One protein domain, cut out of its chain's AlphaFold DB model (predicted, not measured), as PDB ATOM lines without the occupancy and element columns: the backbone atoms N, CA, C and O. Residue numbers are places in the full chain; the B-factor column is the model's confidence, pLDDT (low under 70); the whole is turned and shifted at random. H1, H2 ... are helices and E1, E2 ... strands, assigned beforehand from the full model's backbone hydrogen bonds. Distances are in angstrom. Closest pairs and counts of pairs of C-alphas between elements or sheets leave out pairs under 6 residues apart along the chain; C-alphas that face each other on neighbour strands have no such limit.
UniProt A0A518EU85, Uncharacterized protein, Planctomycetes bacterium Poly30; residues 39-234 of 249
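Overview. This is residues 39 to 234 of the 249 residues of an uncharacterized protein of Planctomycetes bacterium Poly30 (UniProt A0A518EU85). A long ribbon of two paired strands, E3 and E6, runs through the domain; towards one end E1 and E2 widen it into a four-stranded sheet, curled like part of a barrel round H2. H3 packs on H2, H4 and H6 pack on the sheet, and residues 93 to 98 of H5 stick out; near the ribbon's other end lie the small hairpin E4 and E5, H7 and long loops. The printed part has 196 residues with eight named helices and six named strands, in the order H1 H2 H3 H4 H5 H6 E1 E2 E3 E4 E5 H7 E6 H8, of mixed class. The sheet, in the order E1 E2 E3 E6, is antiparallel. The whole is compact, with a radius of gyration of the C-alphas of 18.5 A, yet elongated, spanning 62 by 37 by 29 A.

Arrangement. The twisted sheet has edge strands E1, residues 110 to 117, and E6, residues 203 to 220, and inner strands E2, residues 121 to 128, and E3, residues 137 to 153. E1, E2 and E3 form a meander, each strand the antiparallel neighbour of the one before. Within hydrogen-bond range are N 113 and O 125 of E1 and E2, 2.8 A, N 128 and O 137 of E2 and E3, 2.7 A, and N 146 and O 211 of E3 and E6, 2.9 A. The sheet curls round H2, residues 49 to 62, whose Pro 49 has its C-alpha 5.6 A from that of Trp 212, the closest pair of H2 and E6. H6, residues 102 to 108, touches H2 at a steep tilt of 67 degrees, with the C-alphas of Arg 57 and Leu 106 closest at 5.9 A; H2 and H6 make two layers with the sheet, helices on one face. H3, residues 65 to 71, forms a helical hairpin with H2, the C-alphas of Ala 59 and Glu 68 closest at 5.3 A, and touches H5, residues 85 to 98, about perpendicular at 84 degrees, the C-alphas of Tyr 69 and Ile 85 closest at 6.6 A. H4, residues 74 to 80, is on the sheet at a height of 9.0 A. H1, residues 39 to 44, is close to H2 but not clearly touching, the C-alphas of Leu 42 and Ser 55 closest at 5.6 A. H7, residues 188 to 191, and H8, residues 226 to 234, only graze the sheet. E4, residues 175 to 178, and E5, residues 183 to 186, form an antiparallel hairpin, with N 185 and O 176 2.8 A apart. Every O i to N i+4 pair is within hydrogen-bond range in H2, H3, H4, H5, H6 and H8, against 1 of 2 in H1; H7 is too short for one.

Along the chain. H1 begins at C-alpha 39, (-46.719, -13.857, -35.174). From first to last C-alpha, H2 measures 19.9 A, H5 19.6 A, E1 19.2 A, E2 22.9 A, E3 48.1 A and E6 47.0 A. E3 bends by 54 degrees at residue 145, C-alpha at (-33.510, -25.099, -45.642). H8 ends at C-alpha 234, (-21.185, -38.040, -43.641).

Size, cuts and confidence. The two C-alphas farthest apart, those of Thr 134 and Glu 201, are 62.1 A apart. The printed part has no cut. The links E3 to E4, 21 residues, and H7 to E6, 11 residues, are long. The model's mean pLDDT over the printed part is 74.3; it is under 70 at residues 39 to 45, 131 to 133, 149 to 209 and 233 to 234.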
ATOM      1  N   GLN A  39     -46.434 -13.634 -33.749       52.56
ATOM      2  CA  GLN A  39     -46.719 -13.857 -35.174       52.56
ATOM      3  C   GLN A  39     -45.833 -13.046 -36.128       52.56
ATOM      4  O   GLN A  39     -45.367 -13.583 -37.131       52.56
ATOM      5  N   GLN A  40     -45.577 -11.768 -35.841       51.19
ATOM      6  CA  GLN A  40     -44.664 -10.945 -36.645       51.19
ATOM      7  C   GLN A  40     -43.217 -11.435 -36.529       51.19
ATOM      8  O   GLN A  40     -42.537 -11.538 -37.547       51.19
ATOM      9  N   GLY A  41     -42.768 -11.814 -35.327       52.28
ATOM     10  CA  GLY A  41     -41.463 -12.450 -35.127       52.28
ATOM     11  C   GLY A  41     -41.315 -13.727 -35.960       52.28
ATOM     12  O   GLY A  41     -40.348 -13.866 -36.701       52.28
ATOM     13  N   LEU A  42     -42.317 -14.607 -35.927       59.16
ATOM     14  CA  LEU A  42     -42.353 -15.867 -36.679       59.16
ATOM     15  C   LEU A  42     -42.477 -15.673 -38.203       59.16
ATOM     16  O   LEU A  42     -41.965 -16.487 -38.967       59.16
ATOM     17  N   THR A  43     -43.109 -14.588 -38.663       58.88
ATOM     18  CA  THR A  43     -43.288 -14.278 -40.100       58.88
ATOM     19  C   THR A  43     -41.957 -13.984 -40.802       58.88
ATOM     20  O   THR A  43     -41.800 -14.296 -41.982       58.88
ATOM     21  N   TYR A  44     -40.982 -13.426 -40.076       57.53
ATOM     22  CA  TYR A  44     -39.614 -13.185 -40.563       57.53
ATOM     23  C   TYR A  44     -38.576 -14.129 -39.940       57.53
ATOM     24  O   TYR A  44     -37.422 -14.151 -40.360       57.53
ATOM     25  N   GLY A  45     -38.963 -14.917 -38.940       69.56
ATOM     26  CA  GLY A  45     -38.060 -15.658 -38.065       69.56
ATOM     27  C   GLY A  45     -37.573 -17.000 -38.607       69.56
ATOM     28  O   GLY A  45     -37.283 -17.883 -37.813       69.56
ATOM     29  N   PHE A  46     -37.495 -17.181 -39.926       84.25
ATOM     30  CA  PHE A  46     -36.997 -18.415 -40.552       84.25
ATOM     31  C   PHE A  46     -35.915 -18.161 -41.622       84.25
ATOM     32  O   PHE A  46     -35.548 -19.088 -42.345       84.25
ATOM     33  N   ASN A  47     -35.402 -16.929 -41.749       85.62
ATOM     34  CA  ASN A  47     -34.425 -16.580 -42.792       85.62
ATOM     35  C   ASN A  47     -32.994 -17.044 -42.459       85.62
ATOM     36  O   ASN A  47     -32.224 -17.336 -43.374       85.62
ATOM     37  N   THR A  48     -32.651 -17.179 -41.174       90.19
ATOM     38  CA  THR A  48     -31.394 -17.797 -40.707       90.19
ATOM     39  C   THR A  48     -31.669 -18.964 -39.746       90.19
ATOM     40  O   THR A  48     -32.772 -19.040 -39.188       90.19
ATOM     41  N   PRO A  49     -30.706 -19.878 -39.520       91.88
ATOM     42  CA  PRO A  49     -30.898 -20.999 -38.601       91.88
ATOM     43  C   PRO A  49     -31.131 -20.553 -37.145       91.88
ATOM     44  O   PRO A  49     -31.998 -21.089 -36.457       91.88
ATOM     45  N   GLU A  50     -30.426 -19.520 -36.678       91.88
ATOM     46  CA  GLU A  50     -30.569 -18.974 -35.320       91.88
ATOM     47  C   GLU A  50     -31.927 -18.291 -35.132       91.88
ATOM     48  O   GLU A  50     -32.548 -18.423 -34.075       91.88
ATOM     49  N   GLN A  51     -32.429 -17.607 -36.169       90.06
ATOM     50  CA  GLN A  51     -33.793 -17.075 -36.182       90.06
ATOM     51  C   GLN A  51     -34.824 -18.203 -36.094       90.06
ATOM     52  O   GLN A  51     -35.732 -18.115 -35.274       90.06
ATOM     53  N   ALA A  52     -34.668 -19.275 -36.878       90.81
ATOM     54  CA  ALA A  52     -35.590 -20.413 -36.877       90.81
ATOM     55  C   ALA A  52     -35.611 -21.150 -35.526       90.81
ATOM     56  O   ALA A  52     -36.678 -21.531 -35.036       90.81
ATOM     57  N   LEU A  53     -34.456 -21.272 -34.869       91.00
ATOM     58  CA  LEU A  53     -34.366 -21.751 -33.494       91.00
ATOM     59  C   LEU A  53     -35.035 -20.783 -32.501       91.00
ATOM     60  O   LEU A  53     -35.805 -21.215 -31.642       91.00
ATOM     61  N   GLN A  54     -34.803 -19.474 -32.613       88.12
ATOM     62  CA  GLN A  54     -35.440 -18.498 -31.726       88.12
ATOM     63  C   GLN A  54     -36.967 -18.445 -31.920       88.12
ATOM     64  O   GLN A  54     -37.701 -18.303 -30.940       88.12
ATOM     65  N   SER A  55     -37.452 -18.640 -33.145       88.69
ATOM     66  CA  SER A  55     -38.865 -18.844 -33.480       88.69
ATOM     67  C   SER A  55     -39.444 -20.049 -32.744       88.69
ATOM     68  O   SER A  55     -40.416 -19.900 -32.002       88.69
ATOM     69  N   PHE A  56     -38.795 -21.213 -32.846       89.50
ATOM     70  CA  PHE A  56     -39.207 -22.426 -32.136       89.50
ATOM     71  C   PHE A  56     -39.220 -22.241 -30.612       89.50
ATOM     72  O   PHE A  56     -40.220 -22.547 -29.961       89.50
ATOM     73  N   ARG A  57     -38.162 -21.655 -30.031       88.00
ATOM     74  CA  ARG A  57     -38.111 -21.321 -28.595       88.00
ATOM     75  C   ARG A  57     -39.279 -20.427 -28.181       88.00
ATOM     76  O   ARG A  57     -39.895 -20.679 -27.147       88.00
ATOM     77  N   THR A  58     -39.596 -19.411 -28.981       86.12
ATOM     78  CA  THR A  58     -40.691 -18.468 -28.701       86.12
ATOM     79  C   THR A  58     -42.053 -19.164 -28.776       86.12
ATOM     80  O   THR A  58     -42.889 -18.950 -27.899       86.12
ATOM     81  N   ALA A  59     -42.259 -20.059 -29.746       87.12
ATOM     82  CA  ALA A  59     -43.479 -20.855 -29.861       87.12
ATOM     83  C   ALA A  59     -43.672 -21.805 -28.661       87.12
ATOM     84  O   ALA A  59     -44.721 -21.775 -28.017       87.12
ATOM     85  N   VAL A  60     -42.632 -22.558 -28.269       86.19
ATOM     86  CA  VAL A  60     -42.666 -23.465 -27.099       86.19
ATOM     87  C   VAL A  60     -42.894 -22.709 -25.784       86.19
ATOM     88  O   VAL A  60     -43.569 -23.218 -24.883       86.19
ATOM     89  N   GLN A  61     -42.358 -21.493 -25.653       83.81
ATOM     90  CA  GLN A  61     -42.583 -20.628 -24.488       83.81
ATOM     91  C   GLN A  61     -44.006 -20.051 -24.462       83.81
ATOM     92  O   GLN A  61     -44.637 -20.054 -23.409       83.81
ATOM     93  N   GLY A  62     -44.535 -19.622 -25.611       84.38
ATOM     94  CA  GLY A  62     -45.920 -19.160 -25.753       84.38
ATOM     95  C   GLY A  62     -46.975 -20.276 -25.717       84.38
ATOM     96  O   GLY A  62     -48.159 -19.975 -25.612       84.38
ATOM     97  N   ASN A  63     -46.559 -21.548 -25.787       85.75
ATOM     98  CA  ASN A  63     -47.427 -22.721 -25.962       85.75
ATOM     99  C   ASN A  63     -48.277 -22.641 -27.251       85.75
ATOM    100  O   ASN A  63     -49.474 -22.935 -27.252       85.75
ATOM    101  N   LEU A  64     -47.634 -22.207 -28.334       85.75
ATOM    102  CA  LEU A  64     -48.229 -21.893 -29.629       85.75
ATOM    103  C   LEU A  64     -48.058 -23.087 -30.584       85.75
ATOM    104  O   LEU A  64     -47.003 -23.274 -31.182       85.75
ATOM    105  N   LEU A  65     -49.068 -23.960 -30.649       85.19
ATOM    106  CA  LEU A  65     -48.932 -25.299 -31.241       85.19
ATOM    107  C   LEU A  65     -48.856 -25.300 -32.784       85.19
ATOM    108  O   LEU A  65     -48.134 -26.130 -33.337       85.19
ATOM    109  N   GLU A  66     -49.556 -24.387 -33.477       82.25
ATOM    110  CA  GLU A  66     -49.450 -24.226 -34.947       82.25
ATOM    111  C   GLU A  66     -48.021 -23.784 -35.311       82.25
ATOM    112  O   GLU A  66     -47.399 -24.278 -36.252       82.25
ATOM    113  N   GLU A  67     -47.466 -22.904 -34.487       85.56
ATOM    114  CA  GLU A  67     -46.179 -22.249 -34.617       85.56
ATOM    115  C   GLU A  67     -45.014 -23.191 -34.275       85.56
ATOM    116  O   GLU A  67     -44.026 -23.240 -35.011       85.56
ATOM    117  N   GLU A  68     -45.145 -23.996 -33.213       87.75
ATOM    118  CA  GLU A  68     -44.231 -25.099 -32.890       87.75
ATOM    119  C   GLU A  68     -44.176 -26.098 -34.063       87.75
ATOM    120  O   GLU A  68     -43.094 -26.404 -34.568       87.75
ATOM    121  N   TYR A  69     -45.334 -26.537 -34.569       87.00
ATOM    122  CA  TYR A  69     -45.442 -27.464 -35.703       87.00
ATOM    123  C   TYR A  69     -44.865 -26.893 -37.017       87.00
ATOM    124  O   TYR A  69     -44.240 -27.619 -37.802       87.00
ATOM    125  N   ARG A  70     -45.006 -25.581 -37.254       86.00
ATOM    126  CA  ARG A  70     -44.419 -24.873 -38.408       86.00
ATOM    127  C   ARG A  70     -42.885 -24.853 -38.394       86.00
ATOM    128  O   ARG A  70     -42.279 -24.707 -39.458       86.00
ATOM    129  N   CYS A  71     -42.246 -25.002 -37.233       88.31
ATOM    130  CA  CYS A  71     -40.785 -24.994 -37.123       88.31
ATOM    131  C   CYS A  71     -40.123 -26.282 -37.643       88.31
ATOM    132  O   CYS A  71     -38.964 -26.231 -38.053       88.31
ATOM    133  N   PHE A  72     -40.831 -27.416 -37.660       88.75
ATOM    134  CA  PHE A  72     -40.285 -28.707 -38.098       88.75
ATOM    135  C   PHE A  72     -40.334 -28.903 -39.616       88.75
ATOM    136  O   PHE A  72     -41.269 -28.454 -40.286       88.75
ATOM    137  N   SER A  73     -39.340 -29.620 -40.140       86.25
ATOM    138  CA  SER A  73     -39.200 -29.917 -41.566       86.25
ATOM    139  C   SER A  73     -40.226 -30.950 -42.052       86.25
ATOM    140  O   SER A  73     -40.731 -31.765 -41.268       86.25
ATOM    141  N   ARG A  74     -40.532 -30.956 -43.357       82.00
ATOM    142  CA  ARG A  74     -41.333 -32.007 -44.013       82.00
ATOM    143  C   ARG A  74     -40.703 -33.383 -43.785       82.00
ATOM    144  O   ARG A  74     -41.413 -34.341 -43.481       82.00
ATOM    145  N   GLN A  75     -39.373 -33.473 -43.853       81.12
ATOM    146  CA  GLN A  75     -38.629 -34.713 -43.603       81.12
ATOM    147  C   GLN A  75     -38.808 -35.225 -42.162       81.12
ATOM    148  O   GLN A  75     -39.054 -36.416 -41.964       81.12
ATOM    149  N   TRP A  76     -38.738 -34.344 -41.154       87.25
ATOM    150  CA  TRP A  76     -38.981 -34.715 -39.755       87.25
ATOM    151  C   TRP A  76     -40.413 -35.222 -39.569       87.25
ATOM    152  O   TRP A  76     -40.621 -36.288 -38.989       87.25
ATOM    153  N   LYS A  77     -41.399 -34.505 -40.131       84.25
ATOM    154  CA  LYS A  77     -42.827 -34.871 -40.099       84.25
ATOM    155  C   LYS A  77     -43.076 -36.241 -40.738       84.25
ATOM    156  O   LYS A  77     -43.774 -37.070 -40.157       84.25
ATOM    157  N   ALA A  78     -42.450 -36.526 -41.880       79.44
ATOM    158  CA  ALA A  78     -42.541 -37.821 -42.550       79.44
ATOM    159  C   ALA A  78     -41.932 -38.961 -41.710       79.44
ATOM    160  O   ALA A  78     -42.603 -39.966 -41.463       79.44
ATOM    161  N   THR A  79     -40.701 -38.793 -41.210       79.19
ATOM    162  CA  THR A  79     -39.994 -39.809 -40.407       79.19
ATOM    163  C   THR A  79     -40.690 -40.098 -39.072       79.19
ATOM    164  O   THR A  79     -40.840 -41.258 -38.688       79.19
ATOM    165  N   THR A  80     -41.181 -39.063 -38.385       76.31
ATOM    166  CA  THR A  80     -41.946 -39.192 -37.127       76.31
ATOM    167  C   THR A  80     -43.419 -39.562 -37.336       76.31
ATOM    168  O   THR A  80     -44.135 -39.814 -36.367       76.31
ATOM    169  N   LYS A  81     -43.878 -39.642 -38.595       84.62
ATOM    170  CA  LYS A  81     -45.269 -39.904 -39.008       84.62
ATOM    171  C   LYS A  81     -46.275 -38.839 -38.545       84.62
ATOM    172  O   LYS A  81     -47.479 -39.095 -38.554       84.62
ATOM    173  N   VAL A  82     -45.809 -37.640 -38.193       78.44
ATOM    174  CA  VAL A  82     -46.655 -36.503 -37.814       78.44
ATOM    175  C   VAL A  82     -47.334 -35.925 -39.057       78.44
ATOM    176  O   VAL A  82     -46.745 -35.157 -39.810       78.44
ATOM    177  N   ARG A  83     -48.596 -36.314 -39.271       74.75
ATOM    178  CA  ARG A  83     -49.409 -35.918 -40.440       74.75
ATOM    179  C   ARG A  83     -50.263 -34.665 -40.230       74.75
ATOM    180  O   ARG A  83     -50.804 -34.136 -41.194       74.75
ATOM    181  N   SER A  84     -50.452 -34.230 -38.987       78.69
ATOM    182  CA  SER A  84     -51.303 -33.089 -38.639       78.69
ATOM    183  C   SER A  84     -50.916 -32.510 -37.279       78.69
ATOM    184  O   SER A  84     -50.254 -33.174 -36.480       78.69
ATOM    185  N   ILE A  85     -51.386 -31.294 -36.992       79.44
ATOM    186  CA  ILE A  85     -51.182 -30.634 -35.698       79.44
ATOM    187  C   ILE A  85     -51.749 -31.439 -34.516       79.44
ATOM    188  O   ILE A  85     -51.104 -31.520 -33.476       79.44
ATOM    189  N   ASN A  86     -52.897 -32.106 -34.678       76.12
ATOM    190  CA  ASN A  86     -53.498 -32.908 -33.604       76.12
ATOM    191  C   ASN A  86     -52.581 -34.078 -33.199       76.12
ATOM    192  O   ASN A  86     -52.372 -34.324 -32.013       76.12
ATOM    193  N   TYR A  87     -51.960 -34.736 -34.184       81.12
ATOM    194  CA  TYR A  87     -50.959 -35.775 -33.935       81.12
ATOM    195  C   TYR A  87     -49.626 -35.180 -33.441       81.12
ATOM    196  O   TYR A  87     -48.899 -35.819 -32.684       81.12
ATOM    197  N   TYR A  88     -49.303 -33.934 -33.815       83.75
ATOM    198  CA  TYR A  88     -48.159 -33.226 -33.239       83.75
ATOM    199  C   TYR A  88     -48.338 -32.986 -31.735       83.75
ATOM    200  O   TYR A  88     -47.377 -33.195 -31.003       83.75
ATOM    201  N   SER A  89     -49.536 -32.635 -31.240       86.19
ATOM    202  CA  SER A  89     -49.784 -32.548 -29.788       86.19
ATOM    203  C   SER A  89     -49.514 -33.869 -29.060       86.19
ATOM    204  O   SER A  89     -48.865 -33.854 -28.019       86.19
ATOM    205  N   GLU A  90     -49.923 -35.010 -29.624       87.94
ATOM    206  CA  GLU A  90     -49.653 -36.334 -29.039       87.94
ATOM    207  C   GLU A  90     -48.142 -36.625 -28.969       87.94
ATOM    208  O   GLU A  90     -47.619 -36.977 -27.911       87.94
ATOM    209  N   VAL A  91     -47.412 -36.405 -30.071       86.25
ATOM    210  CA  VAL A  91     -45.949 -36.605 -30.137       86.25
ATOM    211  C   VAL A  91     -45.190 -35.616 -29.249       86.25
ATOM    212  O   VAL A  91     -44.181 -35.977 -28.646       86.25
ATOM    213  N   ARG A  92     -45.674 -34.378 -29.131       87.62
ATOM    214  CA  ARG A  92     -45.129 -33.340 -28.250       87.62
ATOM    215  C   ARG A  92     -45.291 -33.720 -26.785       87.62
ATOM    216  O   ARG A  92     -44.325 -33.619 -26.035       87.62
ATOM    217  N   ASP A  93     -46.466 -34.177 -26.375       87.44
ATOM    218  CA  ASP A  93     -46.696 -34.569 -24.987       87.44
ATOM    219  C   ASP A  93     -45.952 -35.879 -24.650       87.44
ATOM    220  O   ASP A  93     -45.387 -35.996 -23.562       87.44
ATOM    221  N   GLU A  94     -45.798 -36.810 -25.604       86.69
ATOM    222  CA  GLU A  94     -44.913 -37.975 -25.450       86.69
ATOM    223  C   GLU A  94     -43.436 -37.552 -25.287       86.69
ATOM    224  O   GLU A  94     -42.759 -37.983 -24.350       86.69
ATOM    225  N   LEU A  95     -42.934 -36.663 -26.149       81.75
ATOM    226  CA  LEU A  95     -41.591 -36.074 -26.080       81.75
ATOM    227  C   LEU A  95     -41.336 -35.369 -24.736       81.75
ATOM    228  O   LEU A  95     -40.293 -35.579 -24.113       81.75
ATOM    229  N   LEU A  96     -42.294 -34.568 -24.267       83.94
ATOM    230  CA  LEU A  96     -42.221 -33.879 -22.979       83.94
ATOM    231  C   LEU A  96     -42.341 -34.840 -21.789       83.94
ATOM    232  O   LEU A  96     -41.756 -34.569 -20.745       83.94
ATOM    233  N   SER A  97     -43.018 -35.982 -21.934       83.44
ATOM    234  CA  SER A  97     -43.022 -37.033 -20.907       83.44
ATOM    235  C   SER A  97     -41.668 -37.749 -20.799       83.44
ATOM    236  O   SER A  97     -41.217 -38.053 -19.695       83.44
ATOM    237  N   LYS A  98     -40.980 -37.958 -21.935       81.44
ATOM    238  CA  LYS A  98     -39.640 -38.568 -22.013       81.44
ATOM    239  C   LYS A  98     -38.539 -37.626 -21.526       81.44
ATOM    240  O   LYS A  98     -37.569 -38.086 -20.929       81.44
ATOM    241  N   ILE A  99     -38.678 -36.322 -21.776       78.56
ATOM    242  CA  ILE A  99     -37.724 -35.287 -21.356       78.56
ATOM    243  C   ILE A  99     -38.485 -34.136 -20.662       78.56
ATOM    244  O   ILE A  99     -38.673 -33.073 -21.261       78.56
ATOM    245  N   PRO A 100     -38.906 -34.290 -19.388       77.25
ATOM    246  CA  PRO A 100     -39.689 -33.272 -18.671       77.25
ATOM    247  C   PRO A 100     -38.997 -31.909 -18.575       77.25
ATOM    248  O   PRO A 100     -39.643 -30.862 -18.582       77.25
ATOM    249  N   GLN A 101     -37.663 -31.901 -18.539       78.56
ATOM    250  CA  GLN A 101     -36.862 -30.682 -18.529       78.56
ATOM    251  C   GLN A 101     -36.805 -29.982 -19.899       78.56
ATOM    252  O   GLN A 101     -36.256 -28.888 -19.958       78.56
ATOM    253  N   LEU A 102     -37.332 -30.536 -21.001       80.31
ATOM    254  CA  LEU A 102     -37.097 -29.995 -22.351       80.31
ATOM    255  C   LEU A 102     -37.633 -28.568 -22.539       80.31
ATOM    256  O   LEU A 102     -36.928 -27.734 -23.102       80.31
ATOM    257  N   ARG A 103     -38.821 -28.230 -22.010       82.00
ATOM    258  CA  ARG A 103     -39.322 -26.835 -22.052       82.00
ATOM    259  C   ARG A 103     -38.403 -25.880 -21.286       82.00
ATOM    260  O   ARG A 103     -38.186 -24.752 -21.717       82.00
ATOM    261  N   TRP A 104     -37.836 -26.341 -20.172       82.44
ATOM    262  CA  TRP A 104     -36.890 -25.572 -19.364       82.44
ATOM    263  C   TRP A 104     -35.513 -25.465 -20.035       82.44
ATOM    264  O   TRP A 104     -34.904 -24.401 -20.008       82.44
ATOM    265  N   ALA A 105     -35.055 -26.524 -20.704       82.38
ATOM    266  CA  ALA A 105     -33.850 -26.523 -21.523       82.38
ATOM    267  C   ALA A 105     -33.986 -25.526 -22.681       82.38
ATOM    268  O   ALA A 105     -33.137 -24.661 -22.828       82.38
ATOM    269  N   LEU A 106     -35.097 -25.550 -23.425       84.31
ATOM    270  CA  LEU A 106     -35.409 -24.573 -24.478       84.31
ATOM    271  C   LEU A 106     -35.540 -23.136 -23.944       84.31
ATOM    272  O   LEU A 106     -35.200 -22.180 -24.643       84.31
ATOM    273  N   TYR A 107     -35.999 -22.961 -22.704       82.88
ATOM    274  CA  TYR A 107     -36.009 -21.662 -22.032       82.88
ATOM    275  C   TYR A 107     -34.589 -21.182 -21.682       82.88
ATOM    276  O   TYR A 107     -34.249 -20.040 -21.981       82.88
ATOM    277  N   ARG A 108     -33.738 -22.053 -21.122       83.44
ATOM    278  CA  ARG A 108     -32.374 -21.738 -20.646       83.44
ATOM    279  C   ARG A 108     -31.247 -21.956 -21.666       83.44
ATOM    280  O   ARG A 108     -30.096 -21.726 -21.318       83.44
ATOM    281  N   ALA A 109     -31.574 -22.391 -22.880       81.69
ATOM    282  CA  ALA A 109     -30.673 -22.519 -24.024       81.69
ATOM    283  C   ALA A 109     -30.192 -21.127 -24.467       81.69
ATOM    284  O   ALA A 109     -30.803 -20.475 -25.317       81.69
ATOM    285  N   ASP A 110     -29.133 -20.640 -23.828       77.69
ATOM    286  CA  ASP A 110     -28.581 -19.312 -24.072       77.69
ATOM    287  C   ASP A 110     -27.620 -19.348 -25.284       77.69
ATOM    288  O   ASP A 110     -26.922 -20.339 -25.502       77.69
ATOM    289  N   ASN A 111     -27.620 -18.269 -26.084       83.50
ATOM    290  CA  ASN A 111     -26.734 -17.990 -27.232       83.50
ATOM    291  C   ASN A 111     -26.369 -19.211 -28.111       83.50
ATOM    292  O   ASN A 111     -25.311 -19.806 -27.899       83.50
ATOM    293  N   PRO A 112     -27.200 -19.589 -29.105       90.62
ATOM    294  CA  PRO A 112     -26.883 -20.713 -29.978       90.62
ATOM    295  C   PRO A 112     -25.636 -20.440 -30.831       90.62
ATOM    296  O   PRO A 112     -25.533 -19.417 -31.504       90.62
ATOM    297  N   GLU A 113     -24.709 -21.388 -30.803       92.56
ATOM    298  CA  GLU A 113     -23.474 -21.418 -31.575       92.56
ATOM    299  C   GLU A 113     -23.698 -22.231 -32.853       92.56
ATOM    300  O   GLU A 113     -24.133 -23.381 -32.790       92.56
ATOM    301  N   VAL A 114     -23.405 -21.644 -34.015       92.56
ATOM    302  CA  VAL A 114     -23.466 -22.337 -35.308       92.56
ATOM    303  C   VAL A 114     -22.176 -23.139 -35.491       92.56
ATOM    304  O   VAL A 114     -21.123 -22.573 -35.768       92.56
ATOM    305  N   LEU A 115     -22.263 -24.462 -35.337       91.62
ATOM    306  CA  LEU A 115     -21.140 -25.390 -35.533       91.62
ATOM    307  C   LEU A 115     -20.849 -25.643 -37.015       91.62
ATOM    308  O   LEU A 115     -19.712 -25.914 -37.395       91.62
ATOM    309  N   PHE A 116     -21.889 -25.575 -37.847       90.19
ATOM    310  CA  PHE A 116     -21.811 -25.766 -39.290       90.19
ATOM    311  C   PHE A 116     -22.958 -25.042 -39.993       90.19
ATOM    312  O   PHE A 116     -24.088 -25.048 -39.503       90.19
ATOM    313  N   GLN A 117     -22.686 -24.497 -41.179       90.31
ATOM    314  CA  GLN A 117     -23.708 -23.990 -42.089       90.31
ATOM    315  C   GLN A 117     -23.258 -24.128 -43.550       90.31
ATOM    316  O   GLN A 117     -22.158 -23.719 -43.917       90.31
ATOM    317  N   SER A 118     -24.138 -24.673 -44.387       87.19
ATOM    318  CA  SER A 118     -24.055 -24.692 -45.848       87.19
ATOM    319  C   SER A 118     -25.177 -23.834 -46.457       87.19
ATOM    320  O   SER A 118     -25.886 -23.106 -45.757       87.19
ATOM    321  N   SER A 119     -25.368 -23.914 -47.775       82.12
ATOM    322  CA  SER A 119     -26.517 -23.309 -48.461       82.12
ATOM    323  C   SER A 119     -27.866 -23.953 -48.105       82.12
ATOM    324  O   SER A 119     -28.892 -23.294 -48.298       82.12
ATOM    325  N   MET A 120     -27.856 -25.197 -47.601       83.94
ATOM    326  CA  MET A 120     -29.036 -26.052 -47.386       83.94
ATOM    327  C   MET A 120     -29.157 -26.631 -45.972       83.94
ATOM    328  O   MET A 120     -30.269 -26.901 -45.534       83.94
ATOM    329  N   ASP A 121     -28.055 -26.813 -45.245       87.81
ATOM    330  CA  ASP A 121     -28.016 -27.513 -43.957       87.81
ATOM    331  C   ASP A 121     -27.252 -26.691 -42.917       87.81
ATOM    332  O   ASP A 121     -26.271 -26.024 -43.240       87.81
ATOM    333  N   ALA A 122     -27.674 -26.750 -41.657       91.69
ATOM    334  CA  ALA A 122     -26.991 -26.098 -40.548       91.69
ATOM    335  C   ALA A 122     -27.080 -26.945 -39.275       91.69
ATOM    336  O   ALA A 122     -28.063 -27.653 -39.050       91.69
ATOM    337  N   VAL A 123     -26.063 -26.843 -38.421       92.75
ATOM    338  CA  VAL A 123     -26.079 -27.417 -37.073       92.75
ATOM    339  C   VAL A 123     -25.734 -26.346 -36.058       92.75
ATOM    340  O   VAL A 123     -24.750 -25.621 -36.205       92.75
ATOM    341  N   LEU A 124     -26.564 -26.267 -35.022       93.81
ATOM    342  CA  LEU A 124     -26.426 -25.330 -33.920       93.81
ATOM    343  C   LEU A 124     -26.346 -26.114 -32.620       93.81
ATOM    344  O   LEU A 124     -27.101 -27.071 -32.439       93.81
ATOM    345  N   GLN A 125     -25.512 -25.668 -31.689       93.81
ATOM    346  CA  GLN A 125     -25.585 -26.103 -30.299       93.81
ATOM    347  C   GLN A 125     -25.940 -24.939 -29.381       93.81
ATOM    348  O   GLN A 125     -25.596 -23.791 -29.646       93.81
ATOM    349  N   SER A 126     -26.616 -25.220 -28.272       92.88
ATOM    350  CA  SER A 126     -26.808 -24.242 -27.204       92.88
ATOM    351  C   SER A 126     -26.671 -24.905 -25.840       92.88
ATOM    352  O   SER A 126     -27.174 -26.008 -25.607       92.88
ATOM    353  N   ARG A 127     -25.962 -24.229 -24.935       92.19
ATOM    354  CA  ARG A 127     -25.677 -24.719 -23.588       92.19
ATOM    355  C   ARG A 127     -26.920 -24.605 -22.714       92.19
ATOM    356  O   ARG A 127     -27.449 -23.520 -22.496       92.19
ATOM    357  N   ILE A 128     -27.336 -25.736 -22.160       88.75
ATOM    358  CA  ILE A 128     -28.314 -25.845 -21.084       88.75
ATOM    359  C   ILE A 128     -27.535 -25.776 -19.758       88.75
ATOM    360  O   ILE A 128     -26.821 -26.729 -19.432       88.75
ATOM    361  N   PRO A 129     -27.635 -24.690 -18.975       83.62
ATOM    362  CA  PRO A 129     -26.958 -24.602 -17.686       83.62
ATOM    363  C   PRO A 129     -27.522 -25.609 -16.667       83.62
ATOM    364  O   PRO A 129     -28.692 -25.996 -16.719       83.62
ATOM    365  N   GLY A 130     -26.697 -25.984 -15.693       71.56
ATOM    366  CA  GLY A 130     -26.935 -27.099 -14.776       71.56
ATOM    367  C   GLY A 130     -27.801 -26.931 -13.510       71.56
ATOM    368  O   GLY A 130     -27.848 -27.898 -12.767       71.56
ATOM    369  N   PRO A 131     -28.525 -25.846 -13.149       65.19
ATOM    370  CA  PRO A 131     -29.255 -25.849 -11.863       65.19
ATOM    371  C   PRO A 131     -30.402 -26.883 -11.729       65.19
ATOM    372  O   PRO A 131     -30.959 -27.000 -10.641       65.19
ATOM    373  N   LEU A 132     -30.744 -27.643 -12.783       65.06
ATOM    374  CA  LEU A 132     -31.634 -28.822 -12.734       65.06
ATOM    375  C   LEU A 132     -30.967 -30.146 -13.179       65.06
ATOM    376  O   LEU A 132     -31.641 -31.172 -13.256       65.06
ATOM    377  N   TRP A 133     -29.668 -30.141 -13.482       66.00
ATOM    378  CA  TRP A 133     -28.919 -31.285 -14.018       66.00
ATOM    379  C   TRP A 133     -27.588 -31.415 -13.257       66.00
ATOM    380  O   TRP A 133     -26.997 -30.418 -12.872       66.00
ATOM    381  N   THR A 134     -27.054 -32.616 -13.029       78.62
ATOM    382  CA  THR A 134     -25.801 -32.761 -12.244       78.62
ATOM    383  C   THR A 134     -24.559 -32.162 -12.918       78.62
ATOM    384  O   THR A 134     -23.534 -31.981 -12.262       78.62
ATOM    385  N   ARG A 135     -24.663 -31.827 -14.207       85.00
ATOM    386  CA  ARG A 135     -23.732 -31.025 -15.004       85.00
ATOM    387  C   ARG A 135     -24.512 -30.178 -16.013       85.00
ATOM    388  O   ARG A 135     -25.699 -30.420 -16.226       85.00
ATOM    389  N   ASP A 136     -23.850 -29.218 -16.651       89.50
ATOM    390  CA  ASP A 136     -24.394 -28.582 -17.858       89.50
ATOM    391  C   ASP A 136     -24.642 -29.627 -18.959       89.50
ATOM    392  O   ASP A 136     -23.997 -30.676 -18.990       89.50
ATOM    393  N   ARG A 137     -25.560 -29.322 -19.879       89.38
ATOM    394  CA  ARG A 137     -25.884 -30.140 -21.056       89.38
ATOM    395  C   ARG A 137     -25.919 -29.290 -22.319       89.38
ATOM    396  O   ARG A 137     -25.885 -28.065 -22.241       89.38
ATOM    397  N   TRP A 138     -26.014 -29.925 -23.480       90.88
ATOM    398  CA  TRP A 138     -26.007 -29.249 -24.776       90.88
ATOM    399  C   TRP A 138     -27.198 -29.685 -25.618       90.88
ATOM    400  O   TRP A 138     -27.471 -30.873 -25.771       90.88
ATOM    401  N   LEU A 139     -27.941 -28.710 -26.137       91.38
ATOM    402  CA  LEU A 139     -29.065 -28.931 -27.035       91.38
ATOM    403  C   LEU A 139     -28.575 -28.725 -28.467       91.38
ATOM    404  O   LEU A 139     -28.289 -27.594 -28.859       91.38
ATOM    405  N   ILE A 140     -28.450 -29.818 -29.217       92.00
ATOM    406  CA  ILE A 140     -27.993 -29.813 -30.607       92.00
ATOM    407  C   ILE A 140     -29.217 -29.799 -31.521       92.00
ATOM    408  O   ILE A 140     -30.094 -30.650 -31.381       92.00
ATOM    409  N   PHE A 141     -29.265 -28.871 -32.474       92.75
ATOM    410  CA  PHE A 141     -30.273 -28.806 -33.530       92.75
ATOM    411  C   PHE A 141     -29.638 -29.108 -34.878       92.75
ATOM    412  O   PHE A 141     -28.639 -28.493 -35.247       92.75
ATOM    413  N   ARG A 142     -30.277 -29.990 -35.645       93.25
ATOM    414  CA  ARG A 142     -30.045 -30.137 -37.080       93.25
ATOM    415  C   ARG A 142     -31.125 -29.368 -37.819       93.25
ATOM    416  O   ARG A 142     -32.312 -29.549 -37.540       93.25
ATOM    417  N   MET A 143     -30.727 -28.513 -38.748       93.69
ATOM    418  CA  MET A 143     -31.641 -27.677 -39.515       93.69
ATOM    419  C   MET A 143     -31.405 -27.835 -41.010       93.69
ATOM    420  O   MET A 143     -30.266 -27.918 -41.456       93.69
ATOM    421  N   HIS A 144     -32.496 -27.830 -41.766       90.75
ATOM    422  CA  HIS A 144     -32.495 -27.895 -43.222       90.75
ATOM    423  C   HIS A 144     -33.289 -26.719 -43.789       90.75
ATOM    424  O   HIS A 144     -34.230 -26.228 -43.157       90.75
ATOM    425  N   ARG A 145     -32.904 -26.241 -44.966       85.81
ATOM    426  CA  ARG A 145     -33.510 -25.099 -45.642       85.81
ATOM    427  C   ARG A 145     -34.545 -25.611 -46.639       85.81
ATOM    428  O   ARG A 145     -34.198 -26.049 -47.726       85.81
ATOM    429  N   GLU A 146     -35.818 -25.566 -46.266       82.00
ATOM    430  CA  GLU A 146     -36.917 -26.064 -47.100       82.00
ATOM    431  C   GLU A 146     -37.543 -24.955 -47.950       82.00
ATOM    432  O   GLU A 146     -37.669 -23.802 -47.518       82.00
ATOM    433  N   GLY A 147     -37.971 -25.322 -49.161       71.62
ATOM    434  CA  GLY A 147     -38.766 -24.459 -50.025       71.62
ATOM    435  C   GLY A 147     -40.194 -24.309 -49.495       71.62
ATOM    436  O   GLY A 147     -40.850 -25.290 -49.125       71.62
ATOM    437  N   TYR A 148     -40.700 -23.077 -49.488       71.19
ATOM    438  CA  TYR A 148     -42.101 -22.770 -49.204       71.19
ATOM    439  C   TYR A 148     -42.701 -21.893 -50.300       71.19
ATOM    440  O   TYR A 148     -41.991 -21.181 -51.012       71.19
ATOM    441  N   TRP A 149     -44.025 -21.923 -50.393       60.72
ATOM    442  CA  TRP A 149     -44.801 -20.921 -51.103       60.72
ATOM    443  C   TRP A 149     -46.131 -20.682 -50.401       60.72
ATOM    444  O   TRP A 149     -46.674 -21.584 -49.763       60.72
ATOM    445  N   ASP A 150     -46.632 -19.466 -50.569       60.12
ATOM    446  CA  ASP A 150     -47.996 -19.054 -50.267       60.12
ATOM    447  C   ASP A 150     -48.613 -18.541 -51.592       60.12
ATOM    448  O   ASP A 150     -47.915 -17.872 -52.361       60.12
ATOM    449  N   ALA A 151     -49.889 -18.818 -51.882       60.00
ATOM    450  CA  ALA A 151     -50.620 -18.197 -52.997       60.00
ATOM    451  C   ALA A 151     -51.957 -17.616 -52.531       60.00
ATOM    452  O   ALA A 151     -52.507 -18.052 -51.518       60.00
ATOM    453  N   TRP A 152     -52.475 -16.639 -53.278       58.66
ATOM    454  CA  TRP A 152     -53.678 -15.884 -52.924       58.66
ATOM    455  C   TRP A 152     -54.653 -15.769 -54.094       58.66
ATOM    456  O   TRP A 152     -54.236 -15.570 -55.236       58.66
ATOM    457  N   THR A 153     -55.949 -15.842 -53.792       62.38
ATOM    458  CA  THR A 153     -57.047 -15.793 -54.768       62.38
ATOM    459  C   THR A 153     -58.112 -14.776 -54.345       62.38
ATOM    460  O   THR A 153     -58.209 -14.431 -53.167       62.38
ATOM    461  N   GLU A 154     -58.924 -14.281 -55.287       56.97
ATOM    462  CA  GLU A 154     -59.965 -13.279 -54.972       56.97
ATOM    463  C   GLU A 154     -61.085 -13.825 -54.074       56.97
ATOM    464  O   GLU A 154     -61.713 -13.066 -53.336       56.97
ATOM    465  N   ALA A 155     -61.336 -15.137 -54.114       56.16
ATOM    466  CA  ALA A 155     -62.463 -15.759 -53.423       56.16
ATOM    467  C   ALA A 155     -62.312 -15.783 -51.890       56.16
ATOM    468  O   ALA A 155     -63.322 -15.703 -51.187       56.16
ATOM    469  N   THR A 156     -61.079 -15.876 -51.370       48.31
ATOM    470  CA  THR A 156     -60.828 -15.975 -49.922       48.31
ATOM    471  C   THR A 156     -59.480 -15.348 -49.530       48.31
ATOM    472  O   THR A 156     -58.447 -16.012 -49.607       48.31
ATOM    473  N   PRO A 157     -59.442 -14.094 -49.040       45.12
ATOM    474  CA  PRO A 157     -58.210 -13.455 -48.574       45.12
ATOM    475  C   PRO A 157     -57.810 -13.877 -47.138       45.12
ATOM    476  O   PRO A 157     -57.367 -13.039 -46.353       45.12
ATOM    477  N   GLU A 158     -57.952 -15.158 -46.768       43.97
ATOM    478  CA  GLU A 158     -57.631 -15.657 -45.416       43.97
ATOM    479  C   GLU A 158     -56.777 -16.935 -45.391       43.97
ATOM    480  O   GLU A 158     -57.091 -17.920 -46.047       43.97
ATOM    481  N   LYS A 159     -55.747 -16.889 -44.526       44.16
ATOM    482  CA  LYS A 159     -54.707 -17.890 -44.198       44.16
ATOM    483  C   LYS A 159     -53.880 -18.456 -45.382       44.16
ATOM    484  O   LYS A 159     -54.434 -19.014 -46.320       44.16
ATOM    485  N   PRO A 160     -52.530 -18.403 -45.323       43.78
ATOM    486  CA  PRO A 160     -51.690 -19.100 -46.295       43.78
ATOM    487  C   PRO A 160     -51.813 -20.623 -46.135       43.78
ATOM    488  O   PRO A 160     -51.751 -21.146 -45.018       43.78
ATOM    489  N   THR A 161     -51.930 -21.340 -47.252       45.91
ATOM    490  CA  THR A 161     -51.934 -22.809 -47.289       45.91
ATOM    491  C   THR A 161     -50.518 -23.343 -47.073       45.91
ATOM    492  O   THR A 161     -49.812 -23.668 -48.023       45.91
ATOM    493  N   GLU A 162     -50.067 -23.408 -45.817       45.81
ATOM    494  CA  GLU A 162     -48.702 -23.835 -45.486       45.81
ATOM    495  C   GLU A 162     -48.409 -25.251 -46.009       45.81
ATOM    496  O   GLU A 162     -48.910 -26.236 -45.458       45.81
ATOM    497  N   GLY A 163     -47.576 -25.329 -47.058       41.19
ATOM    498  CA  GLY A 163     -47.374 -26.471 -47.963       41.19
ATOM    499  C   GLY A 163     -46.770 -27.754 -47.379       41.19
ATOM    500  O   GLY A 163     -45.832 -28.311 -47.938       41.19
ATOM    501  N   ASN A 164     -47.324 -28.260 -46.280       39.16
ATOM    502  CA  ASN A 164     -47.071 -29.596 -45.738       39.16
ATOM    503  C   ASN A 164     -47.837 -30.689 -46.523       39.16
ATOM    504  O   ASN A 164     -47.583 -31.872 -46.319       39.16
ATOM    505  N   THR A 165     -48.788 -30.297 -47.382       40.19
ATOM    506  CA  THR A 165     -49.639 -31.173 -48.214       40.19
ATOM    507  C   THR A 165     -49.269 -31.179 -49.698       40.19
ATOM    508  O   THR A 165     -49.731 -32.049 -50.424       40.19
ATOM    509  N   VAL A 166     -48.460 -30.210 -50.127       44.91
ATOM    510  CA  VAL A 166     -48.028 -29.979 -51.514       44.91
ATOM    511  C   VAL A 166     -46.702 -30.707 -51.746       44.91
ATOM    512  O   VAL A 166     -45.909 -30.860 -50.807       44.91
ATOM    513  N   ARG A 167     -46.404 -31.101 -52.987       48.72
ATOM    514  CA  ARG A 167     -45.052 -31.536 -53.386       48.72
ATOM    515  C   ARG A 167     -43.993 -30.451 -53.096       48.72
ATOM    516  O   ARG A 167     -44.317 -29.293 -52.802       48.72
ATOM    517  N   ASP A 168     -42.703 -30.794 -53.111       51.84
ATOM    518  CA  ASP A 168     -41.677 -29.744 -53.141       51.84
ATOM    519  C   ASP A 168     -41.798 -28.986 -54.482       51.84
ATOM    520  O   ASP A 168     -41.782 -29.630 -55.533       51.84
ATOM    521  N   PRO A 169     -41.952 -27.647 -54.496       53.25
ATOM    522  CA  PRO A 169     -42.190 -26.907 -55.735       53.25
ATOM    523  C   PRO A 169     -40.999 -26.924 -56.697       53.25
ATOM    524  O   PRO A 169     -41.182 -26.718 -57.894       53.25
ATOM    525  N   VAL A 170     -39.785 -27.153 -56.191       52.72
ATOM    526  CA  VAL A 170     -38.568 -27.278 -56.998       52.72
ATOM    527  C   VAL A 170     -38.508 -28.675 -57.623       52.72
ATOM    528  O   VAL A 170     -38.245 -28.790 -58.818       52.72
ATOM    529  N   GLU A 171     -38.853 -29.732 -56.873       56.25
ATOM    530  CA  GLU A 171     -39.008 -31.093 -57.429       56.25
ATOM    531  C   GLU A 171     -40.195 -31.223 -58.399       56.25
ATOM    532  O   GLU A 171     -40.187 -32.079 -59.285       56.25
ATOM    533  N   ALA A 172     -41.235 -30.408 -58.214       55.41
ATOM    534  CA  ALA A 172     -42.406 -30.344 -59.082       55.41
ATOM    535  C   ALA A 172     -42.193 -29.460 -60.327       55.41
ATOM    536  O   ALA A 172     -43.038 -29.456 -61.214       55.41
ATOM    537  N   GLY A 173     -41.099 -28.691 -60.399       59.12
ATOM    538  CA  GLY A 173     -40.830 -27.722 -61.473       59.12
ATOM    539  C   GLY A 173     -41.582 -26.386 -61.356       59.12
ATOM    540  O   GLY A 173     -41.189 -25.417 -62.003       59.12
ATOM    541  N   ILE A 174     -42.589 -26.315 -60.479       60.12
ATOM    542  CA  ILE A 174     -43.438 -25.150 -60.172       60.12
ATOM    543  C   ILE A 174     -42.609 -23.899 -59.805       60.12
ATOM    544  O   ILE A 174     -42.955 -22.782 -60.198       60.12
ATOM    545  N   LEU A 175     -41.508 -24.072 -59.060       60.62
ATOM    546  CA  LEU A 175     -40.558 -23.011 -58.708       60.62
ATOM    547  C   LEU A 175     -39.151 -23.316 -59.237       60.62
ATOM    548  O   LEU A 175     -38.361 -24.020 -58.605       60.62
ATOM    549  N   GLN A 176     -38.782 -22.686 -60.350       59.62
ATOM    550  CA  GLN A 176     -37.416 -22.716 -60.865       59.62
ATOM    551  C   GLN A 176     -36.557 -21.658 -60.155       59.62
ATOM    552  O   GLN A 176     -36.720 -20.458 -60.380       59.62
ATOM    553  N   TYR A 177     -35.613 -22.090 -59.315       55.97
ATOM    554  CA  TYR A 177     -34.585 -21.207 -58.751       55.97
ATOM    555  C   TYR A 177     -33.556 -20.822 -59.825       55.97
ATOM    556  O   TYR A 177     -33.040 -21.687 -60.535       55.97
ATOM    557  N   ILE A 178     -33.239 -19.530 -59.945       56.88
ATOM    558  CA  ILE A 178     -32.263 -19.005 -60.908       56.88
ATOM    559  C   ILE A 178     -31.082 -18.396 -60.144       56.88
ATOM    560  O   ILE A 178     -31.007 -17.187 -59.928       56.88
ATOM    561  N   GLU A 179     -30.134 -19.262 -59.780       47.16
ATOM    562  CA  GLU A 179     -28.936 -18.971 -58.971       47.16
ATOM    563  C   GLU A 179     -28.195 -17.685 -59.367       47.16
ATOM    564  O   GLU A 179     -27.794 -16.910 -58.506       47.16
ATOM    565  N   ARG A 180     -28.074 -17.405 -60.673       46.84
ATOM    566  CA  ARG A 180     -27.412 -16.199 -61.210       46.84
ATOM    567  C   ARG A 180     -27.980 -14.877 -60.671       46.84
ATOM    568  O   ARG A 180     -27.276 -13.871 -60.707       46.84
ATOM    569  N   TYR A 181     -29.242 -14.864 -60.247       36.84
ATOM    570  CA  TYR A 181     -29.965 -13.654 -59.856       36.84
ATOM    571  C   TYR A 181     -30.560 -13.723 -58.439       36.84
ATOM    572  O   TYR A 181     -31.147 -12.734 -58.015       36.84
ATOM    573  N   ASP A 182     -30.434 -14.857 -57.734       48.25
ATOM    574  CA  ASP A 182     -31.123 -15.152 -56.459       48.25
ATOM    575  C   ASP A 182     -32.643 -14.873 -56.520       48.25
ATOM    576  O   ASP A 182     -33.245 -14.267 -55.634       48.25
ATOM    577  N   VAL A 183     -33.279 -15.290 -57.624       41.38
ATOM    578  CA  VAL A 183     -34.736 -15.183 -57.815       41.38
ATOM    579  C   VAL A 183     -35.357 -16.525 -58.161       41.38
ATOM    580  O   VAL A 183     -34.741 -17.382 -58.797       41.38
ATOM    581  N   TYR A 184     -36.630 -16.664 -57.808       54.41
ATOM    582  CA  TYR A 184     -37.489 -17.721 -58.314       54.41
ATOM    583  C   TYR A 184     -38.268 -17.262 -59.538       54.41
ATOM    584  O   TYR A 184     -38.815 -16.159 -59.566       54.41
ATOM    585  N   ARG A 185     -38.387 -18.155 -60.520       54.94
ATOM    586  CA  ARG A 185     -39.416 -18.087 -61.551       54.94
ATOM    587  C   ARG A 185     -40.500 -19.106 -61.222       54.94
ATOM    588  O   ARG A 185     -40.218 -20.294 -61.108       54.94
ATOM    589  N   ALA A 186     -41.721 -18.612 -61.086       60.38
ATOM    590  CA  ALA A 186     -42.933 -19.400 -60.928       60.38
ATOM    591  C   ALA A 186     -43.696 -19.413 -62.260       60.38
ATOM    592  O   ALA A 186     -43.733 -18.384 -62.943       60.38
ATOM    593  N   ASN A 187     -44.303 -20.540 -62.626       60.88
ATOM    594  CA  ASN A 187     -45.263 -20.607 -63.729       60.88
ATOM    595  C   ASN A 187     -46.668 -20.784 -63.146       60.88
ATOM    596  O   ASN A 187     -46.908 -21.770 -62.461       60.88
ATOM    597  N   ILE A 188     -47.569 -19.821 -63.365       55.62
ATOM    598  CA  ILE A 188     -48.861 -19.761 -62.650       55.62
ATOM    599  C   ILE A 188     -49.765 -20.943 -63.035       55.62
ATOM    600  O   ILE A 188     -50.450 -21.490 -62.172       55.62
ATOM    601  N   ASP A 189     -49.691 -21.398 -64.287       58.59
ATOM    602  CA  ASP A 189     -50.453 -22.548 -64.784       58.59
ATOM    603  C   ASP A 189     -50.161 -23.830 -63.981       58.59
ATOM    604  O   ASP A 189     -51.081 -24.589 -63.669       58.59
ATOM    605  N   ASP A 190     -48.909 -24.026 -63.548       59.78
ATOM    606  CA  ASP A 190     -48.468 -25.214 -62.802       59.78
ATOM    607  C   ASP A 190     -48.922 -25.201 -61.324       59.78
ATOM    608  O   ASP A 190     -48.800 -26.207 -60.627       59.78
ATOM    609  N   PHE A 191     -49.500 -24.095 -60.831       56.72
ATOM    610  CA  PHE A 191     -50.176 -24.061 -59.525       56.72
ATOM    611  C   PHE A 191     -51.625 -24.547 -59.601       56.72
ATOM    612  O   PHE A 191     -52.214 -24.815 -58.553       56.72
ATOM    613  N   SER A 192     -52.229 -24.658 -60.789       54.91
ATOM    614  CA  SER A 192     -53.653 -25.004 -60.918       54.91
ATOM    615  C   SER A 192     -53.984 -26.369 -60.296       54.91
ATOM    616  O   SER A 192     -54.963 -26.477 -59.561       54.91
ATOM    617  N   GLU A 193     -53.134 -27.385 -60.485       56.09
ATOM    618  CA  GLU A 193     -53.309 -28.727 -59.906       56.09
ATOM    619  C   GLU A 193     -53.249 -28.700 -58.363       56.09
ATOM    620  O   GLU A 193     -54.193 -29.122 -57.691       56.09
ATOM    621  N   GLU A 194     -52.194 -28.110 -57.788       54.19
ATOM    622  CA  GLU A 194     -51.978 -28.015 -56.329       54.19
ATOM    623  C   GLU A 194     -52.934 -27.019 -55.629       54.19
ATOM    624  O   GLU A 194     -53.150 -27.099 -54.419       54.19
ATOM    625  N   THR A 195     -53.568 -26.102 -56.371       55.50
ATOM    626  CA  THR A 195     -54.643 -25.211 -55.877       55.50
ATOM    627  C   THR A 195     -56.054 -25.754 -56.146       55.50
ATOM    628  O   THR A 195     -57.038 -25.011 -56.086       55.50
ATOM    629  N   GLY A 196     -56.185 -27.058 -56.417       58.09
ATOM    630  CA  GLY A 196     -57.477 -27.748 -56.504       58.09
ATOM    631  C   GLY A 196     -58.251 -27.493 -57.800       58.09
ATOM    632  O   GLY A 196     -59.479 -27.563 -57.798       58.09
ATOM    633  N   ASN A 197     -57.548 -27.225 -58.902       61.19
ATOM    634  CA  ASN A 197     -58.069 -26.706 -60.172       61.19
ATOM    635  C   ASN A 197     -58.649 -25.286 -60.057       61.19
ATOM    636  O   ASN A 197     -59.602 -24.937 -60.758       61.19
ATOM    637  N   THR A 198     -58.065 -24.447 -59.195       59.88
ATOM    638  CA  THR A 198     -58.278 -22.998 -59.295       59.88
ATOM    639  C   THR A 198     -57.711 -22.524 -60.634       59.88
ATOM    640  O   THR A 198     -56.576 -22.850 -60.983       59.88
ATOM    641  N   ALA A 199     -58.508 -21.777 -61.401       61.19
ATOM    642  CA  ALA A 199     -58.085 -21.265 -62.700       61.19
ATOM    643  C   ALA A 199     -56.879 -20.309 -62.535       61.19
ATOM    644  O   ALA A 199     -56.905 -19.499 -61.600       61.19
ATOM    645  N   PRO A 200     -55.836 -20.367 -63.389       58.59
ATOM    646  CA  PRO A 200     -54.623 -19.554 -63.232       58.59
ATOM    647  C   PRO A 200     -54.900 -18.049 -63.095       58.59
ATOM    648  O   PRO A 200     -54.261 -17.369 -62.295       58.59
ATOM    649  N   GLU A 201     -55.906 -17.534 -63.805       61.31
ATOM    650  CA  GLU A 201     -56.354 -16.139 -63.746       61.31
ATOM    651  C   GLU A 201     -56.955 -15.710 -62.395       61.31
ATOM    652  O   GLU A 201     -57.040 -14.515 -62.122       61.31
ATOM    653  N   ALA A 202     -57.348 -16.656 -61.537       58.06
ATOM    654  CA  ALA A 202     -57.848 -16.389 -60.189       58.06
ATOM    655  C   ALA A 202     -56.735 -16.377 -59.120       58.06
ATOM    656  O   ALA A 202     -57.010 -16.046 -57.965       58.06
ATOM    657  N   ILE A 203     -55.490 -16.715 -59.482       60.75
ATOM    658  CA  ILE A 203     -54.309 -16.625 -58.613       60.75
ATOM    659  C   ILE A 203     -53.714 -15.216 -58.753       60.75
ATOM    660  O   ILE A 203     -52.944 -14.930 -59.666       60.75
ATOM    661  N   ILE A 204     -54.060 -14.319 -57.824       56.22
ATOM    662  CA  ILE A 204     -53.628 -12.907 -57.846       56.22
ATOM    663  C   ILE A 204     -52.109 -12.793 -57.648       56.22
ATOM    664  O   ILE A 204     -51.450 -11.927 -58.224       56.22
ATOM    665  N   ALA A 205     -51.556 -13.637 -56.774       56.94
ATOM    666  CA  ALA A 205     -50.150 -13.604 -56.405       56.94
ATOM    667  C   ALA A 205     -49.669 -14.954 -55.862       56.94
ATOM    668  O   ALA A 205     -50.427 -15.704 -55.244       56.94
ATOM    669  N   VAL A 206     -48.366 -15.194 -56.021       60.31
ATOM    670  CA  VAL A 206     -47.613 -16.268 -55.367       60.31
ATOM    671  C   VAL A 206     -46.370 -15.660 -54.721       60.31
ATOM    672  O   VAL A 206     -45.685 -14.836 -55.327       60.31
ATOM    673  N   LYS A 207     -46.046 -16.091 -53.503       60.41
ATOM    674  CA  LYS A 207     -44.803 -15.773 -52.797       60.41
ATOM    675  C   LYS A 207     -44.075 -17.074 -52.487       60.41
ATOM    676  O   LYS A 207     -44.425 -17.758 -51.532       60.41
ATOM    677  N   GLY A 208     -43.058 -17.395 -53.282       65.25
ATOM    678  CA  GLY A 208     -42.100 -18.459 -52.975       65.25
ATOM    679  C   GLY A 208     -40.956 -17.975 -52.077       65.25
ATOM    680  O   GLY A 208     -40.719 -16.772 -51.945       65.25
ATOM    681  N   GLY A 209     -40.208 -18.910 -51.493       69.19
ATOM    682  CA  GLY A 209     -38.945 -18.619 -50.819       69.19
ATOM    683  C   GLY A 209     -38.361 -19.817 -50.070       69.19
ATOM    684  O   GLY A 209     -38.845 -20.941 -50.175       69.19
ATOM    685  N   TRP A 210     -37.335 -19.545 -49.267       77.31
ATOM    686  CA  TRP A 210     -36.669 -20.520 -48.400       77.31
ATOM    687  C   TRP A 210     -36.979 -20.262 -46.921       77.31
ATOM    688  O   TRP A 210     -37.072 -19.106 -46.508       77.31
ATOM    689  N   GLN A 211     -37.078 -21.319 -46.112       86.06
ATOM    690  CA  GLN A 211     -37.151 -21.239 -44.647       86.06
ATOM    691  C   GLN A 211     -36.267 -22.305 -44.000       86.06
ATOM    692  O   GLN A 211     -36.319 -23.471 -44.379       86.06
ATOM    693  N   TRP A 212     -35.504 -21.931 -42.975       91.06
ATOM    694  CA  TRP A 212     -34.818 -22.899 -42.121       91.06
ATOM    695  C   TRP A 212     -35.820 -23.623 -41.216       91.06
ATOM    696  O   TRP A 212     -36.684 -22.998 -40.595       91.06
ATOM    697  N   LYS A 213     -35.708 -24.951 -41.153       92.25
ATOM    698  CA  LYS A 213     -36.604 -25.866 -40.436       92.25
ATOM    699  C   LYS A 213     -35.815 -26.861 -39.605       92.25
ATOM    700  O   LYS A 213     -34.745 -27.299 -40.015       92.25
ATOM    701  N   ILE A 214     -36.354 -27.244 -38.451       92.62
ATOM    702  CA  ILE A 214     -35.765 -28.259 -37.575       92.62
ATOM    703  C   ILE A 214     -35.951 -29.628 -38.232       92.62
ATOM    704  O   ILE A 214     -37.075 -30.089 -38.429       92.62
ATOM    705  N   GLN A 215     -34.828 -30.246 -38.579       91.38
ATOM    706  CA  GLN A 215     -34.724 -31.569 -39.187       91.38
ATOM    707  C   GLN A 215     -34.639 -32.657 -38.107       91.38
ATOM    708  O   GLN A 215     -35.196 -33.736 -38.280       91.38
ATOM    709  N   ASP A 216     -33.962 -32.350 -36.994       90.44
ATOM    710  CA  ASP A 216     -33.867 -33.154 -35.771       90.44
ATOM    711  C   ASP A 216     -33.320 -32.291 -34.612       90.44
ATOM    712  O   ASP A 216     -32.738 -31.227 -34.850       90.44
ATOM    713  N   PHE A 217     -33.462 -32.738 -33.363       90.19
ATOM    714  CA  PHE A 217     -32.736 -32.163 -32.227       90.19
ATOM    715  C   PHE A 217     -32.482 -33.201 -31.127       90.19
ATOM    716  O   PHE A 217     -33.272 -34.117 -30.912       90.19
ATOM    717  N   THR A 218     -31.393 -33.034 -30.378       88.19
ATOM    718  CA  THR A 218     -30.994 -33.973 -29.321       88.19
ATOM    719  C   THR A 218     -30.354 -33.265 -28.128       88.19
ATOM    720  O   THR A 218     -29.716 -32.223 -28.274       88.19
ATOM    721  N   VAL A 219     -30.544 -33.824 -26.928       87.81
ATOM    722  CA  VAL A 219     -29.901 -33.360 -25.691       87.81
ATOM    723  C   VAL A 219     -28.693 -34.245 -25.421       87.81
ATOM    724  O   VAL A 219     -28.843 -35.416 -25.070       87.81
ATOM    725  N   GLN A 220     -27.506 -33.669 -25.554       89.31
ATOM    726  CA  GLN A 220     -26.233 -34.315 -25.266       89.31
ATOM    727  C   GLN A 220     -25.665 -33.822 -23.933       89.31
ATOM    728  O   GLN A 220     -26.080 -32.808 -23.367       89.31
ATOM    729  N   ASP A 221     -24.758 -34.620 -23.391       89.31
ATOM    730  CA  ASP A 221     -24.220 -34.479 -22.036       89.31
ATOM    731  C   ASP A 221     -22.884 -33.698 -22.028       89.31
ATOM    732  O   ASP A 221     -22.418 -33.239 -20.988       89.31
ATOM    733  N   ASP A 222     -22.317 -33.508 -23.221       90.81
ATOM    734  CA  ASP A 222     -21.040 -32.883 -23.562       90.81
ATOM    735  C   ASP A 222     -21.244 -32.074 -24.877       90.81
ATOM    736  O   ASP A 222     -22.214 -32.349 -25.594       90.81
ATOM    737  N   PRO A 223     -20.433 -31.038 -25.181       90.38
ATOM    738  CA  PRO A 223     -20.592 -30.229 -26.397       90.38
ATOM    739  C   PRO A 223     -20.204 -31.013 -27.654       90.38
ATOM    740  O   PRO A 223     -19.251 -31.787 -27.624       90.38
ATOM    741  N   MET A 224     -20.884 -30.758 -28.774       90.12
ATOM    742  CA  MET A 224     -20.548 -31.387 -30.054       90.12
ATOM    743  C   MET A 224     -19.344 -30.688 -30.691       90.12
ATOM    744  O   MET A 224     -19.362 -29.476 -30.913       90.12
ATOM    745  N   THR A 225     -18.310 -31.452 -31.035       86.62
ATOM    746  CA  THR A 225     -17.162 -30.946 -31.799       86.62
ATOM    747  C   THR A 225     -17.438 -30.921 -33.305       86.62
ATOM    748  O   THR A 225     -18.276 -31.662 -33.825       86.62
ATOM    749  N   SER A 226     -16.690 -30.098 -34.047       76.00
ATOM    750  CA  SER A 226     -16.771 -30.046 -35.514       76.00
ATOM    751  C   SER A 226     -16.405 -31.381 -36.185       76.00
ATOM    752  O   SER A 226     -16.975 -31.714 -37.221       76.00
ATOM    753  N   GLU A 227     -15.504 -32.172 -35.588       79.56
ATOM    754  CA  GLU A 227     -15.118 -33.497 -36.099       79.56
ATOM    755  C   GLU A 227     -16.242 -34.533 -35.920       79.56
ATOM    756  O   GLU A 227     -16.546 -35.299 -36.840       79.56
ATOM    757  N   GLU A 228     -16.916 -34.528 -34.765       82.62
ATOM    758  CA  GLU A 228     -18.104 -35.357 -34.529       82.62
ATOM    759  C   GLU A 228     -19.259 -34.955 -35.444       82.62
ATOM    760  O   GLU A 228     -19.937 -35.832 -35.985       82.62
ATOM    761  N   PHE A 229     -19.453 -33.649 -35.672       75.44
ATOM    762  CA  PHE A 229     -20.401 -33.163 -36.667       75.44
ATOM    763  C   PHE A 229     -20.062 -33.695 -38.068       75.44
ATOM    764  O   PHE A 229     -20.934 -34.280 -38.705       75.44
ATOM    765  N   GLU A 230     -18.822 -33.549 -38.553       74.06
ATOM    766  CA  GLU A 230     -18.443 -34.038 -39.887       74.06
ATOM    767  C   GLU A 230     -18.664 -35.550 -40.034       74.06
ATOM    768  O   GLU A 230     -19.144 -36.013 -41.071       74.06
ATOM    769  N   SER A 231     -18.360 -36.318 -38.985       77.00
ATOM    770  CA  SER A 231     -18.620 -37.758 -38.928       77.00
ATOM    771  C   SER A 231     -20.121 -38.071 -39.034       77.00
ATOM    772  O   SER A 231     -20.539 -38.850 -39.897       77.00
ATOM    773  N   GLN A 232     -20.961 -37.407 -38.230       73.00
ATOM    774  CA  GLN A 232     -22.416 -37.593 -38.249       73.00
ATOM    775  C   GLN A 232     -23.063 -37.101 -39.550       73.00
ATOM    776  O   GLN A 232     -23.989 -37.740 -40.049       73.00
ATOM    777  N   ALA A 233     -22.574 -36.005 -40.133       67.19
ATOM    778  CA  ALA A 233     -23.037 -35.481 -41.413       67.19
ATOM    779  C   ALA A 233     -22.789 -36.500 -42.531       67.19
ATOM    780  O   ALA A 233     -23.738 -36.929 -43.186       67.19
ATOM    781  N   ARG A 234     -21.549 -36.990 -42.670       63.75
ATOM    782  CA  ARG A 234     -21.185 -38.040 -43.641       63.75
ATOM    783  C   ARG A 234     -22.003 -39.323 -43.443       63.75
ATOM    784  O   ARG A 234     -22.395 -39.940 -44.427       63.75
TER     785      ARG A 234